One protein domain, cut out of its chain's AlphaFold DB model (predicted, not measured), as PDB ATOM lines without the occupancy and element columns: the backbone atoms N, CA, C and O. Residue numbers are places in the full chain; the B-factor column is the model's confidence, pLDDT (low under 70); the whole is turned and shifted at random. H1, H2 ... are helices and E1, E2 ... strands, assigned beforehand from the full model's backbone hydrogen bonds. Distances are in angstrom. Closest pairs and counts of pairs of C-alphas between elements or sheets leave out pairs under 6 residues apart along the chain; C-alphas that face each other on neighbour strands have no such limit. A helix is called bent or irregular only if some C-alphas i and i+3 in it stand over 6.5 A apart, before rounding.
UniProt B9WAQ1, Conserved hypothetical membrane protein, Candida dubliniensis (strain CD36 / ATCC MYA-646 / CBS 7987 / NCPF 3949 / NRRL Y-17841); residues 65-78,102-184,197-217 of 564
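Overview. This is residues 65 to 78, 102 to 184 and 197 to 217 of the 564 residues of the protein "Conserved hypothetical membrane protein" of Candida dubliniensis (strain CD36 / ATCC MYA-646 / CBS 7987 / NCPF 3949 / NRRL Y-17841) (UniProt B9WAQ1). A long, twisted sheet, E1 E2 E3, has H2 and H3 lengthwise over one face, two layers; H1 only grazes it. The 118 printed residues run H1 H2 E1 E2 E3 H3, mixed, the strands an antiparallel meander, each the neighbour of the one before. The whole is compact, radius of gyration of the C-alphas 15.6 A, spanning 50 by 31 by 23 A.

Arrangement. Start at E2, residues 149 to 158, in hairpins with E1, residues 136 to 144, and E3, residues 175 to 181; N 139 and O 155, and N 152 and O 178, are 2.8 A apart, within hydrogen-bond range. H2, residues 102 to 129, runs along E2, its height over the sheet 8.6 A; H3, residues 197 to 211, likewise at 10.1 A. H2 touches H3 with residues 105 to 112 alone, closest C-alphas Lys 105 and Ile 206, 6.9 A. H2 touches H1, residues 69 to 76, with residues 116 to 120 alone, closest C-alphas Ile 69 and Tyr 120, 6.8 A. O i to N i+4 pairs are within range throughout H3, 21 of 24 in H2, 3 of 4 in H1.

Along the chain. Find C-alpha 69 at (-27.632, -43.283, 20.862), where H1 begins, and C-alpha 211 at (-28.625, -34.552, 23.191), where H3 ends. H2 spans 40.1 A, irregular, C-alphas 122 and 125 being 7.8 A apart; E2 spans 29.1 A.

Size, cuts and confidence. Cuts leave C-alphas 78 and 102 23.1 A apart, 184 and 197 13.5 A. E2 to E3 is a long link of 16 residues, 159 to 174; pLDDT is under 70 at residues 160 to 176, of which 175 to 176 belong to E3.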
ATOM      1  N   GLY A  65     -21.418 -32.158  16.340       77.56
ATOM      2  CA  GLY A  65     -20.803 -33.478  16.504       77.56
ATOM      3  C   GLY A  65     -21.814 -34.624  16.411       77.56
ATOM      4  O   GLY A  65     -23.019 -34.404  16.279       77.56
ATOM      5  N   GLU A  66     -21.308 -35.851  16.460       82.88
ATOM      6  CA  GLU A  66     -22.115 -37.077  16.474       82.88
ATOM      7  C   GLU A  66     -22.459 -37.475  17.917       82.88
ATOM      8  O   GLU A  66     -21.742 -37.122  18.853       82.88
ATOM      9  N   ILE A  67     -23.565 -38.194  18.095       85.38
ATOM     10  CA  ILE A  67     -24.030 -38.713  19.388       85.38
ATOM     11  C   ILE A  67     -24.085 -40.242  19.351       85.38
ATOM     12  O   ILE A  67     -24.536 -40.820  18.364       85.38
ATOM     13  N   ASP A  68     -23.659 -40.893  20.433       85.00
ATOM     14  CA  ASP A  68     -23.910 -42.319  20.672       85.00
ATOM     15  C   ASP A  68     -25.320 -42.469  21.262       85.00
ATOM     16  O   ASP A  68     -25.592 -42.010  22.374       85.00
ATOM     17  N   ILE A  69     -26.222 -43.090  20.500       86.69
ATOM     18  CA  ILE A  69     -27.632 -43.283  20.862       86.69
ATOM     19  C   ILE A  69     -27.777 -44.245  22.045       86.69
ATOM     20  O   ILE A  69     -28.594 -44.006  22.936       86.69
ATOM     21  N   VAL A  70     -26.969 -45.306  22.092       84.25
ATOM     22  CA  VAL A  70     -27.030 -46.329  23.144       84.25
ATOM     23  C   VAL A  70     -26.563 -45.736  24.472       84.25
ATOM     24  O   VAL A  70     -27.194 -45.920  25.515       84.25
ATOM     25  N   LEU A  71     -25.476 -44.963  24.445       83.88
ATOM     26  CA  LEU A  71     -24.978 -44.197  25.582       83.88
ATOM     27  C   LEU A  71     -25.985 -43.118  26.009       83.88
ATOM     28  O   LEU A  71     -26.212 -42.940  27.205       83.88
ATOM     29  N   LEU A  72     -26.610 -42.408  25.068       84.38
ATOM     30  CA  LEU A  72     -27.560 -41.338  25.376       84.38
ATOM     31  C   LEU A  72     -28.832 -41.859  26.062       84.38
ATOM     32  O   LEU A  72     -29.219 -41.340  27.112       84.38
ATOM     33  N   LEU A  73     -29.453 -42.904  25.508       83.62
ATOM     34  CA  LEU A  73     -30.643 -43.522  26.091       83.62
ATOM     35  C   LEU A  73     -30.311 -44.155  27.450       83.62
ATOM     36  O   LEU A  73     -30.969 -43.845  28.437       83.62
ATOM     37  N   SER A  74     -29.219 -44.916  27.565       77.50
ATOM     38  CA  SER A  74     -28.869 -45.578  28.834       77.50
ATOM     39  C   SER A  74     -28.464 -44.637  29.972       77.50
ATOM     40  O   SER A  74     -28.796 -44.915  31.119       77.50
ATOM     41  N   ASN A  75     -27.823 -43.491  29.702       68.19
ATOM     42  CA  ASN A  75     -27.596 -42.478  30.747       68.19
ATOM     43  C   ASN A  75     -28.910 -41.879  31.275       68.19
ATOM     44  O   ASN A  75     -28.938 -41.353  32.383       68.19
ATOM     45  N   SER A  76     -30.000 -41.967  30.507       58.31
ATOM     46  CA  SER A  76     -31.316 -41.470  30.929       58.31
ATOM     47  C   SER A  76     -31.893 -42.310  32.078       58.31
ATOM     48  O   SER A  76     -32.636 -41.775  32.891       58.31
ATOM     49  N   LEU A  77     -31.467 -43.574  32.214       50.50
ATOM     50  CA  LEU A  77     -31.794 -44.457  33.344       50.50
ATOM     51  C   LEU A  77     -31.161 -44.005  34.675       50.50
ATOM     52  O   LEU A  77     -31.633 -44.390  35.737       50.50
ATOM     53  N   LEU A  78     -30.076 -43.220  34.629       42.88
ATOM     54  CA  LEU A  78     -29.358 -42.732  35.820       42.88
ATOM     55  C   LEU A  78     -29.831 -41.348  36.289       42.88
ATOM     56  O   LEU A  78     -29.467 -40.917  37.379       42.88
ATOM     57  N   ASP A 102     -43.889 -24.443  28.821       60.78
ATOM     58  CA  ASP A 102     -43.725 -25.760  29.454       60.78
ATOM     59  C   ASP A 102     -44.410 -26.871  28.651       60.78
ATOM     60  O   ASP A 102     -43.834 -27.942  28.463       60.78
ATOM     61  N   ILE A 103     -45.598 -26.590  28.101       60.81
ATOM     62  CA  ILE A 103     -46.312 -27.497  27.186       60.81
ATOM     63  C   ILE A 103     -45.453 -27.780  25.944       60.81
ATOM     64  O   ILE A 103     -45.226 -28.940  25.603       60.81
ATOM     65  N   ASN A 104     -44.911 -26.737  25.303       70.06
ATOM     66  CA  ASN A 104     -44.013 -26.899  24.157       70.06
ATOM     67  C   ASN A 104     -42.748 -27.690  24.533       70.06
ATOM     68  O   ASN A 104     -42.334 -28.570  23.783       70.06
ATOM     69  N   LYS A 105     -42.149 -27.425  25.703       76.06
ATOM     70  CA  LYS A 105     -40.971 -28.151  26.203       76.06
ATOM     71  C   LYS A 105     -41.251 -29.640  26.413       76.06
ATOM     72  O   LYS A 105     -40.410 -30.458  26.049       76.06
ATOM     73  N   PHE A 106     -42.409 -29.991  26.974       74.31
ATOM     74  CA  PHE A 106     -42.818 -31.385  27.146       74.31
ATOM     75  C   PHE A 106     -42.968 -32.096  25.793       74.31
ATOM     76  O   PHE A 106     -42.374 -33.153  25.600       74.31
ATOM     77  N   ILE A 107     -43.676 -31.482  24.837       77.25
ATOM     78  CA  ILE A 107     -43.887 -32.046  23.493       77.25
ATOM     79  C   ILE A 107     -42.550 -32.241  22.762       77.25
ATOM     80  O   ILE A 107     -42.263 -33.344  22.308       77.25
ATOM     81  N   ILE A 108     -41.688 -31.215  22.722       79.50
ATOM     82  CA  ILE A 108     -40.370 -31.289  22.065       79.50
ATOM     83  C   ILE A 108     -39.506 -32.402  22.676       79.50
ATOM     84  O   ILE A 108     -38.846 -33.131  21.937       79.50
ATOM     85  N   ASN A 109     -39.514 -32.559  24.005       81.69
ATOM     86  CA  ASN A 109     -38.798 -33.648  24.672       81.69
ATOM     87  C   ASN A 109     -39.374 -35.025  24.314       81.69
ATOM     88  O   ASN A 109     -38.601 -35.937  24.036       81.69
ATOM     89  N   GLN A 110     -40.701 -35.180  24.306       81.50
ATOM     90  CA  GLN A 110     -41.352 -36.457  24.010       81.50
ATOM     91  C   GLN A 110     -41.145 -36.880  22.550       81.50
ATOM     92  O   GLN A 110     -40.824 -38.039  22.294       81.50
ATOM     93  N   ASP A 111     -41.270 -35.959  21.594       82.06
ATOM     94  CA  ASP A 111     -41.029 -36.248  20.176       82.06
ATOM     95  C   ASP A 111     -39.552 -36.573  19.911       82.06
ATOM     96  O   ASP A 111     -39.244 -37.498  19.156       82.06
ATOM     97  N   LEU A 112     -38.628 -35.870  20.575       85.38
ATOM     98  CA  LEU A 112     -37.197 -36.164  20.512       85.38
ATOM     99  C   LEU A 112     -36.875 -37.548  21.098       85.38
ATOM    100  O   LEU A 112     -36.152 -38.320  20.473       85.38
ATOM    101  N   GLU A 113     -37.452 -37.892  22.249       84.69
ATOM    102  CA  GLU A 113     -37.330 -39.213  22.877       84.69
ATOM    103  C   GLU A 113     -37.863 -40.329  21.963       84.69
ATOM    104  O   GLU A 113     -37.182 -41.329  21.736       84.69
ATOM    105  N   ASN A 114     -39.047 -40.130  21.374       82.31
ATOM    106  CA  ASN A 114     -39.663 -41.068  20.434       82.31
ATOM    107  C   ASN A 114     -38.777 -41.295  19.194       82.31
ATOM    108  O   ASN A 114     -38.623 -42.432  18.746       82.31
ATOM    109  N   ILE A 115     -38.154 -40.235  18.657       84.75
ATOM    110  CA  ILE A 115     -37.213 -40.333  17.530       84.75
ATOM    111  C   ILE A 115     -35.953 -41.113  17.930       84.75
ATOM    112  O   ILE A 115     -35.560 -42.026  17.206       84.75
ATOM    113  N   LEU A 116     -35.341 -40.804  19.079       87.38
ATOM    114  CA  LEU A 116     -34.123 -41.476  19.554       87.38
ATOM    115  C   LEU A 116     -34.359 -42.973  19.822       87.38
ATOM    116  O   LEU A 116     -33.554 -43.803  19.399       87.38
ATOM    117  N   ARG A 117     -35.494 -43.338  20.435       85.75
ATOM    118  CA  ARG A 117     -35.910 -44.745  20.595       85.75
ATOM    119  C   ARG A 117     -36.196 -45.415  19.253       85.75
ATOM    120  O   ARG A 117     -35.791 -46.554  19.047       85.75
ATOM    121  N   GLY A 118     -36.829 -44.708  18.316       83.31
ATOM    122  CA  GLY A 118     -37.056 -45.201  16.956       83.31
ATOM    123  C   GLY A 118     -35.757 -45.505  16.198       83.31
ATOM    124  O   GLY A 118     -35.704 -46.499  15.479       83.31
ATOM    125  N   ILE A 119     -34.711 -44.691  16.389       84.81
ATOM    126  CA  ILE A 119     -33.360 -44.944  15.860       84.81
ATOM    127  C   ILE A 119     -32.751 -46.195  16.511       84.81
ATOM    128  O   ILE A 119     -32.208 -47.038  15.801       84.81
ATOM    129  N   TYR A 120     -32.866 -46.349  17.836       87.12
ATOM    130  CA  TYR A 120     -32.365 -47.534  18.543       87.12
ATOM    131  C   TYR A 120     -33.039 -48.824  18.051       87.12
ATOM    132  O   TYR A 120     -32.354 -49.704  17.543       87.12
ATOM    133  N   ILE A 121     -34.373 -48.899  18.108       85.94
ATOM    134  CA  ILE A 121     -35.154 -50.105  17.769       85.94
ATOM    135  C   ILE A 121     -34.921 -50.541  16.310       85.94
ATOM    136  O   ILE A 121     -34.807 -51.731  16.032       85.94
ATOM    137  N   ARG A 122     -34.777 -49.600  15.361       84.06
ATOM    138  CA  ARG A 122     -34.448 -49.926  13.954       84.06
ATOM    139  C   ARG A 122     -33.091 -50.606  13.764       84.06
ATOM    140  O   ARG A 122     -32.902 -51.291  12.763       84.06
ATOM    141  N   ASN A 123     -32.154 -50.372  14.676       84.12
ATOM    142  CA  ASN A 123     -30.765 -50.812  14.577       84.12
ATOM    143  C   ASN A 123     -30.398 -51.848  15.659       84.12
ATOM    144  O   ASN A 123     -29.251 -52.291  15.707       84.12
ATOM    145  N   GLU A 124     -31.358 -52.249  16.499       85.69
ATOM    146  CA  GLU A 124     -31.168 -53.112  17.669       85.69
ATOM    147  C   GLU A 124     -30.566 -54.470  17.289       85.69
ATOM    148  O   GLU A 124     -29.512 -54.825  17.810       85.69
ATOM    149  N   ASP A 125     -31.141 -55.177  16.308       84.06
ATOM    150  CA  ASP A 125     -30.610 -56.458  15.817       84.06
ATOM    151  C   ASP A 125     -29.142 -56.348  15.369       84.06
ATOM    152  O   ASP A 125     -28.314 -57.209  15.671       84.06
ATOM    153  N   ILE A 126     -28.794 -55.279  14.647       82.69
ATOM    154  CA  ILE A 126     -27.438 -55.067  14.120       82.69
ATOM    155  C   ILE A 126     -26.477 -54.752  15.271       82.69
ATOM    156  O   ILE A 126     -25.365 -55.281  15.304       82.69
ATOM    157  N   TYR A 127     -26.914 -53.929  16.227       85.00
ATOM    158  CA  TYR A 127     -26.140 -53.561  17.406       85.00
ATOM    159  C   TYR A 127     -25.888 -54.757  18.332       85.00
ATOM    160  O   TYR A 127     -24.738 -55.016  18.672       85.00
ATOM    161  N   LEU A 128     -26.918 -55.534  18.685       85.19
ATOM    162  CA  LEU A 128     -26.795 -56.696  19.572       85.19
ATOM    163  C   LEU A 128     -25.848 -57.759  19.001       85.19
ATOM    164  O   LEU A 128     -24.989 -58.267  19.722       85.19
ATOM    165  N   ASN A 129     -25.937 -58.041  17.697       83.75
ATOM    166  CA  ASN A 129     -25.035 -58.982  17.025       83.75
ATOM    167  C   ASN A 129     -23.569 -58.498  16.952       83.75
ATOM    168  O   ASN A 129     -22.676 -59.306  16.711       83.75
ATOM    169  N   ASN A 130     -23.302 -57.200  17.148       81.06
ATOM    170  CA  ASN A 130     -21.977 -56.583  16.977       81.06
ATOM    171  C   ASN A 130     -21.574 -55.704  18.180       81.06
ATOM    172  O   ASN A 130     -20.761 -54.786  18.053       81.06
ATOM    173  N   ILE A 131     -22.117 -56.007  19.365       81.50
ATOM    174  CA  ILE A 131     -22.070 -55.179  20.586       81.50
ATOM    175  C   ILE A 131     -20.654 -54.863  21.107       81.50
ATOM    176  O   ILE A 131     -20.450 -53.902  21.847       81.50
ATOM    177  N   ASN A 132     -19.671 -55.668  20.698       79.06
ATOM    178  CA  ASN A 132     -18.254 -55.531  21.049       79.06
ATOM    179  C   ASN A 132     -17.417 -54.835  19.954       79.06
ATOM    180  O   ASN A 132     -16.211 -54.677  20.121       79.06
ATOM    181  N   GLN A 133     -18.030 -54.457  18.824       74.81
ATOM    182  CA  GLN A 133     -17.359 -53.905  17.637       74.81
ATOM    183  C   GLN A 133     -17.902 -52.532  17.209       74.81
ATOM    184  O   GLN A 133     -17.188 -51.771  16.559       74.81
ATOM    185  N   THR A 134     -19.154 -52.205  17.544       80.00
ATOM    186  CA  THR A 134     -19.805 -50.958  17.120       80.00
ATOM    187  C   THR A 134     -20.785 -50.410  18.163       80.00
ATOM    188  O   THR A 134     -21.185 -51.095  19.100       80.00
ATOM    189  N   THR A 135     -21.197 -49.159  17.968       83.50
ATOM    190  CA  THR A 135     -22.322 -48.508  18.648       83.50
ATOM    191  C   THR A 135     -23.167 -47.755  17.618       83.50
ATOM    192  O   THR A 135     -22.675 -47.394  16.540       83.50
ATOM    193  N   ILE A 136     -24.439 -47.513  17.938       84.50
ATOM    194  CA  ILE A 136     -25.360 -46.758  17.080       84.50
ATOM    195  C   ILE A 136     -25.024 -45.271  17.216       84.50
ATOM    196  O   ILE A 136     -25.264 -44.656  18.258       84.50
ATOM    197  N   LEU A 137     -24.482 -44.690  16.149       84.12
ATOM    198  CA  LEU A 137     -24.177 -43.268  16.063       84.12
ATOM    199  C   LEU A 137     -25.286 -42.522  15.324       84.12
ATOM    200  O   LEU A 137     -25.917 -43.027  14.396       84.12
ATOM    201  N   CYS A 138     -25.484 -41.265  15.689       84.06
ATOM    202  CA  CYS A 138     -26.357 -40.366  14.958       84.06
ATOM    203  C   CYS A 138     -25.688 -39.006  14.763       84.06
ATOM    204  O   CYS A 138     -25.069 -38.460  15.674       84.06
ATOM    205  N   GLN A 139     -25.851 -38.427  13.577       84.38
ATOM    206  CA  GLN A 139     -25.381 -37.089  13.248       84.38
ATOM    207  C   GLN A 139     -26.585 -36.123  13.173       84.38
ATOM    208  O   GLN A 139     -27.250 -36.071  12.134       84.38
ATOM    209  N   PRO A 140     -26.910 -35.375  14.248       83.94
ATOM    210  CA  PRO A 140     -27.961 -34.360  14.219       83.94
ATOM    211  C   PRO A 140     -27.519 -33.116  13.431       83.94
ATOM    212  O   PRO A 140     -26.452 -32.546  13.670       83.94
ATOM    213  N   ILE A 141     -28.366 -32.665  12.508       83.31
ATOM    214  CA  ILE A 141     -28.194 -31.436  11.726       83.31
ATOM    215  C   ILE A 141     -29.425 -30.556  11.944       83.31
ATOM    216  O   ILE A 141     -30.531 -30.916  11.541       83.31
ATOM    217  N   ILE A 142     -29.243 -29.393  12.570       84.38
ATOM    218  CA  ILE A 142     -30.336 -28.457  12.854       84.38
ATOM    219  C   ILE A 142     -30.423 -27.427  11.722       84.38
ATOM    220  O   ILE A 142     -29.596 -26.518  11.629       84.38
ATOM    221  N   ASN A 143     -31.438 -27.558  10.869       81.38
ATOM    222  CA  ASN A 143     -31.792 -26.576   9.851       81.38
ATOM    223  C   ASN A 143     -32.680 -25.479  10.476       81.38
ATOM    224  O   ASN A 143     -33.800 -25.756  10.908       81.38
ATOM    225  N   ILE A 144     -32.218 -24.226  10.500       79.31
ATOM    226  CA  ILE A 144     -33.046 -23.066  10.881       79.31
ATOM    227  C   ILE A 144     -33.527 -22.388   9.598       79.31
ATOM    228  O   ILE A 144     -32.715 -21.861   8.832       79.31
ATOM    229  N   ASN A 145     -34.843 -22.394   9.376       73.06
ATOM    230  CA  ASN A 145     -35.453 -22.005   8.108       73.06
ATOM    231  C   ASN A 145     -36.088 -20.602   8.145       73.06
ATOM    232  O   ASN A 145     -36.452 -20.047   9.194       73.06
ATOM    233  N   ASN A 146     -36.261 -20.009   6.961       66.88
ATOM    234  CA  ASN A 146     -36.910 -18.702   6.835       66.88
ATOM    235  C   ASN A 146     -38.421 -18.726   7.139       66.88
ATOM    236  O   ASN A 146     -38.921 -17.749   7.690       66.88
ATOM    237  N   ASP A 147     -39.124 -19.835   6.881       65.56
ATOM    238  CA  ASP A 147     -40.586 -20.019   7.040       65.56
ATOM    239  C   ASP A 147     -41.084 -20.090   8.502       65.56
ATOM    240  O   ASP A 147     -42.198 -20.530   8.773       65.56
ATOM    241  N   ASN A 148     -40.253 -19.657   9.450       66.44
ATOM    242  CA  ASN A 148     -40.439 -19.805  10.894       66.44
ATOM    243  C   ASN A 148     -40.498 -21.267  11.371       66.44
ATOM    244  O   ASN A 148     -41.039 -21.529  12.445       66.44
ATOM    245  N   SER A 149     -39.886 -22.202  10.636       74.88
ATOM    246  CA  SER A 149     -39.594 -23.544  11.146       74.88
ATOM    247  C   SER A 149     -38.146 -23.720  11.621       74.88
ATOM    248  O   SER A 149     -37.213 -23.080  11.123       74.88
ATOM    249  N   ILE A 150     -37.961 -24.625  12.580       80.25
ATOM    250  CA  ILE A 150     -36.695 -25.320  12.818       80.25
ATOM    251  C   ILE A 150     -36.942 -26.793  12.517       80.25
ATOM    252  O   ILE A 150     -37.912 -27.381  12.999       80.25
ATOM    253  N   GLN A 151     -36.056 -27.382  11.728       83.31
ATOM    254  CA  GLN A 151     -36.072 -28.794  11.389       83.31
ATOM    255  C   GLN A 151     -34.778 -29.430  11.899       83.31
ATOM    256  O   GLN A 151     -33.699 -28.968  11.539       83.31
ATOM    257  N   ILE A 152     -34.855 -30.503  12.679       82.56
ATOM    258  CA  ILE A 152     -33.693 -31.354  12.954       82.56
ATOM    259  C   ILE A 152     -33.766 -32.564  12.042       82.56
ATOM    260  O   ILE A 152     -34.784 -33.251  12.008       82.56
ATOM    261  N   LEU A 153     -32.681 -32.798  11.318       84.06
ATOM    262  CA  LEU A 153     -32.433 -33.996  10.540       84.06
ATOM    263  C   LEU A 153     -31.461 -34.887  11.317       84.06
ATOM    264  O   LEU A 153     -30.340 -34.467  11.602       84.06
ATOM    265  N   PHE A 154     -31.876 -36.106  11.633       82.19
ATOM    266  CA  PHE A 154     -31.035 -37.120  12.263       82.19
ATOM    267  C   PHE A 154     -30.544 -38.094  11.189       82.19
ATOM    268  O   PHE A 154     -31.359 -38.724  10.519       82.19
ATOM    269  N   ILE A 155     -29.223 -38.181  11.008       81.31
ATOM    270  CA  ILE A 155     -28.571 -39.106  10.069       81.31
ATOM    271  C   ILE A 155     -27.984 -40.275  10.860       81.31
ATOM    272  O   ILE A 155     -27.010 -40.099  11.593       81.31
ATOM    273  N   GLU A 156     -28.567 -41.459  10.694       82.44
ATOM    274  CA  GLU A 156     -28.131 -42.703  11.342       82.44
ATOM    275  C   GLU A 156     -26.807 -43.230  10.756       82.44
ATOM    276  O   GLU A 156     -26.567 -43.148   9.545       82.44
ATOM    277  N   LYS A 157     -25.938 -43.759  11.627       79.75
ATOM    278  CA  LYS A 157     -24.644 -44.378  11.308       79.75
ATOM    279  C   LYS A 157     -24.308 -45.472  12.328       79.75
ATOM    280  O   LYS A 157     -24.874 -45.535  13.413       79.75
ATOM    281  N   PHE A 158     -23.297 -46.268  12.012       80.00
ATOM    282  CA  PHE A 158     -22.617 -47.130  12.975       80.00
ATOM    283  C   PHE A 158     -21.185 -46.640  13.172       80.00
ATOM    284  O   PHE A 158     -20.570 -46.138  12.227       80.00
ATOM    285  N   PHE A 159     -20.646 -46.797  14.380       74.50
ATOM    286  CA  PHE A 159     -19.212 -46.626  14.602       74.50
ATOM    287  C   PHE A 159     -18.436 -47.726  13.864       74.50
ATOM    288  O   PHE A 159     -18.803 -48.898  13.922       74.50
ATOM    289  N   ASN A 160     -17.345 -47.362  13.199       67.50
ATOM    290  CA  ASN A 160     -16.354 -48.310  12.711       67.50
ATOM    291  C   ASN A 160     -15.003 -47.855  13.255       67.50
ATOM    292  O   ASN A 160     -14.620 -46.703  13.044       67.50
ATOM    293  N   ASP A 161     -14.305 -48.739  13.961       60.22
ATOM    294  CA  ASP A 161     -12.932 -48.464  14.376       60.22
ATOM    295  C   ASP A 161     -12.030 -48.361  13.133       60.22
ATOM    296  O   ASP A 161     -12.263 -49.018  12.116       60.22
ATOM    297  N   ASN A 162     -10.958 -47.575  13.214       54.97
ATOM    298  CA  ASN A 162     -10.004 -47.386  12.115       54.97
ATOM    299  C   ASN A 162      -9.278 -48.688  11.719       54.97
ATOM    300  O   ASN A 162      -8.648 -48.750  10.666       54.97
ATOM    301  N   GLN A 163      -9.395 -49.736  12.540       58.44
ATOM    302  CA  GLN A 163      -8.931 -51.098  12.270       58.44
ATOM    303  C   GLN A 163      -9.857 -51.883  11.311       58.44
ATOM    304  O   GLN A 163      -9.496 -52.963  10.851       58.44
ATOM    305  N   GLY A 164     -11.031 -51.341  10.964       58.69
ATOM    306  CA  GLY A 164     -11.873 -51.813   9.858       58.69
ATOM    307  C   GLY A 164     -12.736 -53.047  10.133       58.69
ATOM    308  O   GLY A 164     -13.340 -53.571   9.197       58.69
ATOM    309  N   TYR A 165     -12.815 -53.512  11.385       60.66
ATOM    310  CA  TYR A 165     -13.538 -54.735  11.754       60.66
ATOM    311  C   TYR A 165     -15.045 -54.690  11.447       60.66
ATOM    312  O   TYR A 165     -15.615 -55.723  11.098       60.66
ATOM    313  N   PHE A 166     -15.694 -53.520  11.528       66.38
ATOM    314  CA  PHE A 166     -17.138 -53.389  11.319       66.38
ATOM    315  C   PHE A 166     -17.473 -52.814   9.931       66.38
ATOM    316  O   PHE A 166     -17.652 -51.609   9.745       66.38
ATOM    317  N   ASN A 167     -17.581 -53.690   8.928       62.31
ATOM    318  CA  ASN A 167     -17.868 -53.309   7.540       62.31
ATOM    319  C   ASN A 167     -19.332 -53.585   7.137       62.31
ATOM    320  O   ASN A 167     -19.638 -54.551   6.434       62.31
ATOM    321  N   TYR A 168     -20.252 -52.725   7.582       63.38
ATOM    322  CA  TYR A 168     -21.673 -52.822   7.230       63.38
ATOM    323  C   TYR A 168     -21.980 -52.111   5.901       63.38
ATOM    324  O   TYR A 168     -22.186 -50.900   5.847       63.38
ATOM    325  N   GLN A 169     -22.017 -52.885   4.810       53.09
ATOM    326  CA  GLN A 169     -22.109 -52.376   3.429       53.09
ATOM    327  C   GLN A 169     -23.380 -51.561   3.120       53.09
ATOM    328  O   GLN A 169     -23.358 -50.704   2.239       53.09
ATOM    329  N   ASN A 170     -24.478 -51.805   3.841       51.62
ATOM    330  CA  ASN A 170     -25.744 -51.093   3.675       51.62
ATOM    331  C   ASN A 170     -25.944 -50.091   4.816       51.62
ATOM    332  O   ASN A 170     -26.762 -50.335   5.695       51.62
ATOM    333  N   LEU A 171     -25.236 -48.958   4.818       53.84
ATOM    334  CA  LEU A 171     -25.536 -47.879   5.768       53.84
ATOM    335  C   LEU A 171     -26.969 -47.367   5.513       53.84
ATOM    336  O   LEU A 171     -27.203 -46.580   4.590       53.84
ATOM    337  N   ILE A 172     -27.945 -47.851   6.292       52.31
ATOM    338  CA  ILE A 172     -29.359 -47.499   6.130       52.31
ATOM    339  C   ILE A 172     -29.556 -46.082   6.666       52.31
ATOM    340  O   ILE A 172     -29.906 -45.865   7.821       52.31
ATOM    341  N   LYS A 173     -29.304 -45.093   5.809       54.75
ATOM    342  CA  LYS A 173     -29.490 -43.676   6.121       54.75
ATOM    343  C   LYS A 173     -30.984 -43.340   6.182       54.75
ATOM    344  O   LYS A 173     -31.544 -42.780   5.239       54.75
ATOM    345  N   VAL A 174     -31.628 -43.701   7.290       59.72
ATOM    346  CA  VAL A 174     -32.982 -43.253   7.618       59.72
ATOM    347  C   VAL A 174     -32.898 -41.813   8.115       59.72
ATOM    348  O   VAL A 174     -32.301 -41.526   9.150       59.72
ATOM    349  N   ASP A 175     -33.496 -40.901   7.357       62.75
ATOM    350  CA  ASP A 175     -33.541 -39.477   7.677       62.75
ATOM    351  C   ASP A 175     -34.749 -39.180   8.578       62.75
ATOM    352  O   ASP A 175     -35.847 -38.890   8.097       62.75
ATOM    353  N   SER A 176     -34.558 -39.264   9.900       67.88
ATOM    354  CA  SER A 176     -35.609 -38.908  10.869       67.88
ATOM    355  C   SER A 176     -35.693 -37.388  11.044       67.88
ATOM    356  O   SER A 176     -34.666 -36.709  11.114       67.88
ATOM    357  N   ILE A 177     -36.914 -36.841  11.112       70.38
ATOM    358  CA  ILE A 177     -37.163 -35.391  11.084       70.38
ATOM    359  C   ILE A 177     -38.015 -34.947  12.279       70.38
ATOM    360  O   ILE A 177     -39.175 -35.337  12.388       70.38
ATOM    361  N   LEU A 178     -37.477 -34.044  13.105       74.00
ATOM    362  CA  LEU A 178     -38.256 -33.237  14.056       74.00
ATOM    363  C   LEU A 178     -38.515 -31.861  13.427       74.00
ATOM    364  O   LEU A 178     -37.558 -31.191  13.048       74.00
ATOM    365  N   LEU A 179     -39.773 -31.422  13.308       75.62
ATOM    366  CA  LEU A 179     -40.130 -30.151  12.656       75.62
ATOM    367  C   LEU A 179     -40.999 -29.270  13.561       75.62
ATOM    368  O   LEU A 179     -42.221 -29.402  13.585       75.62
ATOM    369  N   GLN A 180     -40.379 -28.306  14.240       75.31
ATOM    370  CA  GLN A 180     -41.106 -27.285  14.988       75.31
ATOM    371  C   GLN A 180     -41.438 -26.110  14.066       75.31
ATOM    372  O   GLN A 180     -40.538 -25.414  13.596       75.31
ATOM    373  N   LYS A 181     -42.728 -25.838  13.842       69.12
ATOM    374  CA  LYS A 181     -43.190 -24.581  13.228       69.12
ATOM    375  C   LYS A 181     -43.603 -23.595  14.317       69.12
ATOM    376  O   LYS A 181     -44.358 -23.949  15.221       69.12
ATOM    377  N   PHE A 182     -43.127 -22.356  14.228       65.75
ATOM    378  CA  PHE A 182     -43.577 -21.261  15.083       65.75
ATOM    379  C   PHE A 182     -44.704 -20.505  14.379       65.75
ATOM    380  O   PHE A 182     -44.479 -19.765  13.418       65.75
ATOM    381  N   SER A 183     -45.931 -20.707  14.854       55.12
ATOM    382  CA  SER A 183     -47.119 -20.041  14.324       55.12
ATOM    383  C   SER A 183     -46.972 -18.520  14.373       55.12
ATOM    384  O   SER A 183     -46.733 -17.949  15.434       55.12
ATOM    385  N   ASN A 184     -47.207 -17.845  13.243       46.94
ATOM    386  CA  ASN A 184     -47.350 -16.385  13.179       46.94
ATOM    387  C   ASN A 184     -48.714 -15.936  13.740       46.94
ATOM    388  O   ASN A 184     -49.474 -15.218  13.085       46.94
ATOM    389  N   SER A 197     -36.151 -14.955  17.593       74.31
ATOM    390  CA  SER A 197     -34.839 -15.226  18.199       74.31
ATOM    391  C   SER A 197     -34.908 -16.022  19.504       74.31
ATOM    392  O   SER A 197     -34.007 -16.799  19.797       74.31
ATOM    393  N   ASP A 198     -35.972 -15.828  20.276       76.25
ATOM    394  CA  ASP A 198     -36.091 -16.283  21.658       76.25
ATOM    395  C   ASP A 198     -36.807 -17.645  21.698       76.25
ATOM    396  O   ASP A 198     -36.436 -18.520  22.476       76.25
ATOM    397  N   LEU A 199     -37.740 -17.880  20.763       77.31
ATOM    398  CA  LEU A 199     -38.275 -19.215  20.458       77.31
ATOM    399  C   LEU A 199     -37.187 -20.154  19.909       77.31
ATOM    400  O   LEU A 199     -37.132 -21.324  20.285       77.31
ATOM    401  N   ILE A 200     -36.285 -19.637  19.062       78.31
ATOM    402  CA  ILE A 200     -35.097 -20.379  18.610       78.31
ATOM    403  C   ILE A 200     -34.159 -20.669  19.795       78.31
ATOM    404  O   ILE A 200     -33.667 -21.790  19.901       78.31
ATOM    405  N   GLU A 201     -33.949 -19.710  20.709       83.44
ATOM    406  CA  GLU A 201     -33.150 -19.924  21.929       83.44
ATOM    407  C   GLU A 201     -33.718 -21.067  22.785       83.44
ATOM    408  O   GLU A 201     -32.990 -21.983  23.166       83.44
ATOM    409  N   GLN A 202     -35.029 -21.046  23.047       81.19
ATOM    410  CA  GLN A 202     -35.711 -22.066  23.846       81.19
ATOM    411  C   GLN A 202     -35.634 -23.451  23.190       81.19
ATOM    412  O   GLN A 202     -35.236 -24.408  23.853       81.19
ATOM    413  N   PHE A 203     -35.945 -23.563  21.894       83.75
ATOM    414  CA  PHE A 203     -35.881 -24.836  21.168       83.75
ATOM    415  C   PHE A 203     -34.466 -25.429  21.168       83.75
ATOM    416  O   PHE A 203     -34.283 -26.591  21.531       83.75
ATOM    417  N   LEU A 204     -33.449 -24.628  20.818       85.19
ATOM    418  CA  LEU A 204     -32.054 -25.077  20.806       85.19
ATOM    419  C   LEU A 204     -31.575 -25.490  22.202       85.19
ATOM    420  O   LEU A 204     -30.899 -26.506  22.324       85.19
ATOM    421  N   ARG A 205     -31.947 -24.748  23.252       85.19
ATOM    422  CA  ARG A 205     -31.628 -25.098  24.643       85.19
ATOM    423  C   ARG A 205     -32.189 -26.472  25.017       85.19
ATOM    424  O   ARG A 205     -31.437 -27.310  25.498       85.19
ATOM    425  N   ILE A 206     -33.481 -26.712  24.776       82.31
ATOM    426  CA  ILE A 206     -34.154 -27.981  25.110       82.31
ATOM    427  C   ILE A 206     -33.463 -29.156  24.403       82.31
ATOM    428  O   ILE A 206     -33.028 -30.109  25.047       82.31
ATOM    429  N   VAL A 207     -33.302 -29.041  23.084       85.12
ATOM    430  CA  VAL A 207     -32.707 -30.076  22.231       85.12
ATOM    431  C   VAL A 207     -31.258 -30.360  22.615       85.12
ATOM    432  O   VAL A 207     -30.901 -31.514  22.835       85.12
ATOM    433  N   LEU A 208     -30.410 -29.332  22.703       85.50
ATOM    434  CA  LEU A 208     -28.986 -29.539  22.964       85.50
ATOM    435  C   LEU A 208     -28.759 -30.095  24.376       85.50
ATOM    436  O   LEU A 208     -27.917 -30.974  24.532       85.50
ATOM    437  N   THR A 209     -29.526 -29.660  25.385       82.62
ATOM    438  CA  THR A 209     -29.431 -30.229  26.740       82.62
ATOM    439  C   THR A 209     -29.855 -31.701  26.762       82.62
ATOM    440  O   THR A 209     -29.221 -32.491  27.456       82.62
ATOM    441  N   ARG A 210     -30.863 -32.107  25.970       82.88
ATOM    442  CA  ARG A 210     -31.242 -33.526  25.855       82.88
ATOM    443  C   ARG A 210     -30.201 -34.361  25.105       82.88
ATOM    444  O   ARG A 210     -30.001 -35.504  25.499       82.88
ATOM    445  N   LEU A 211     -29.571 -33.823  24.055       84.25
ATOM    446  CA  LEU A 211     -28.625 -34.552  23.191       84.25
ATOM    447  C   LEU A 211     -27.183 -34.608  23.724       84.25
ATOM    448  O   LEU A 211     -26.481 -35.578  23.450       84.25
ATOM    449  N   TYR A 212     -26.741 -33.604  24.486       81.69
ATOM    450  CA  TYR A 212     -25.359 -33.474  24.970       81.69
ATOM    451  C   TYR A 212     -25.266 -33.357  26.513       81.69
ATOM    452  O   TYR A 212     -24.627 -32.431  27.018       81.69
ATOM    453  N   PRO A 213     -25.875 -34.276  27.298       67.81
ATOM    454  CA  PRO A 213     -26.015 -34.121  28.751       67.81
ATOM    455  C   PRO A 213     -24.684 -34.188  29.521       67.81
ATOM    456  O   PRO A 213     -24.490 -33.434  30.470       67.81
ATOM    457  N   ARG A 214     -23.727 -35.021  29.079       56.34
ATOM    458  CA  ARG A 214     -22.434 -35.281  29.761       56.34
ATOM    459  C   ARG A 214     -21.450 -34.095  29.806       56.34
ATOM    460  O   ARG A 214     -20.285 -34.276  30.142       56.34
ATOM    461  N   TYR A 215     -21.904 -32.889  29.484       51.03
ATOM    462  CA  TYR A 215     -21.131 -31.651  29.588       51.03
ATOM    463  C   TYR A 215     -21.605 -30.717  30.720       51.03
ATOM    464  O   TYR A 215     -21.069 -29.618  30.843       51.03
ATOM    465  N   PHE A 216     -22.590 -31.123  31.535       39.66
ATOM    466  CA  PHE A 216     -23.196 -30.268  32.572       39.66
ATOM    467  C   PHE A 216     -22.734 -30.534  34.013       39.66
ATOM    468  O   PHE A 216     -22.738 -29.606  34.823       39.66
ATOM    469  N   ASP A 217     -22.308 -31.756  34.340       33.06
ATOM    470  CA  ASP A 217     -22.215 -32.219  35.737       33.06
ATOM    471  C   ASP A 217     -21.125 -31.554  36.600       33.06
ATOM    472  O   ASP A 217     -21.099 -31.753  37.811       33.06
TER     473      ASP A 217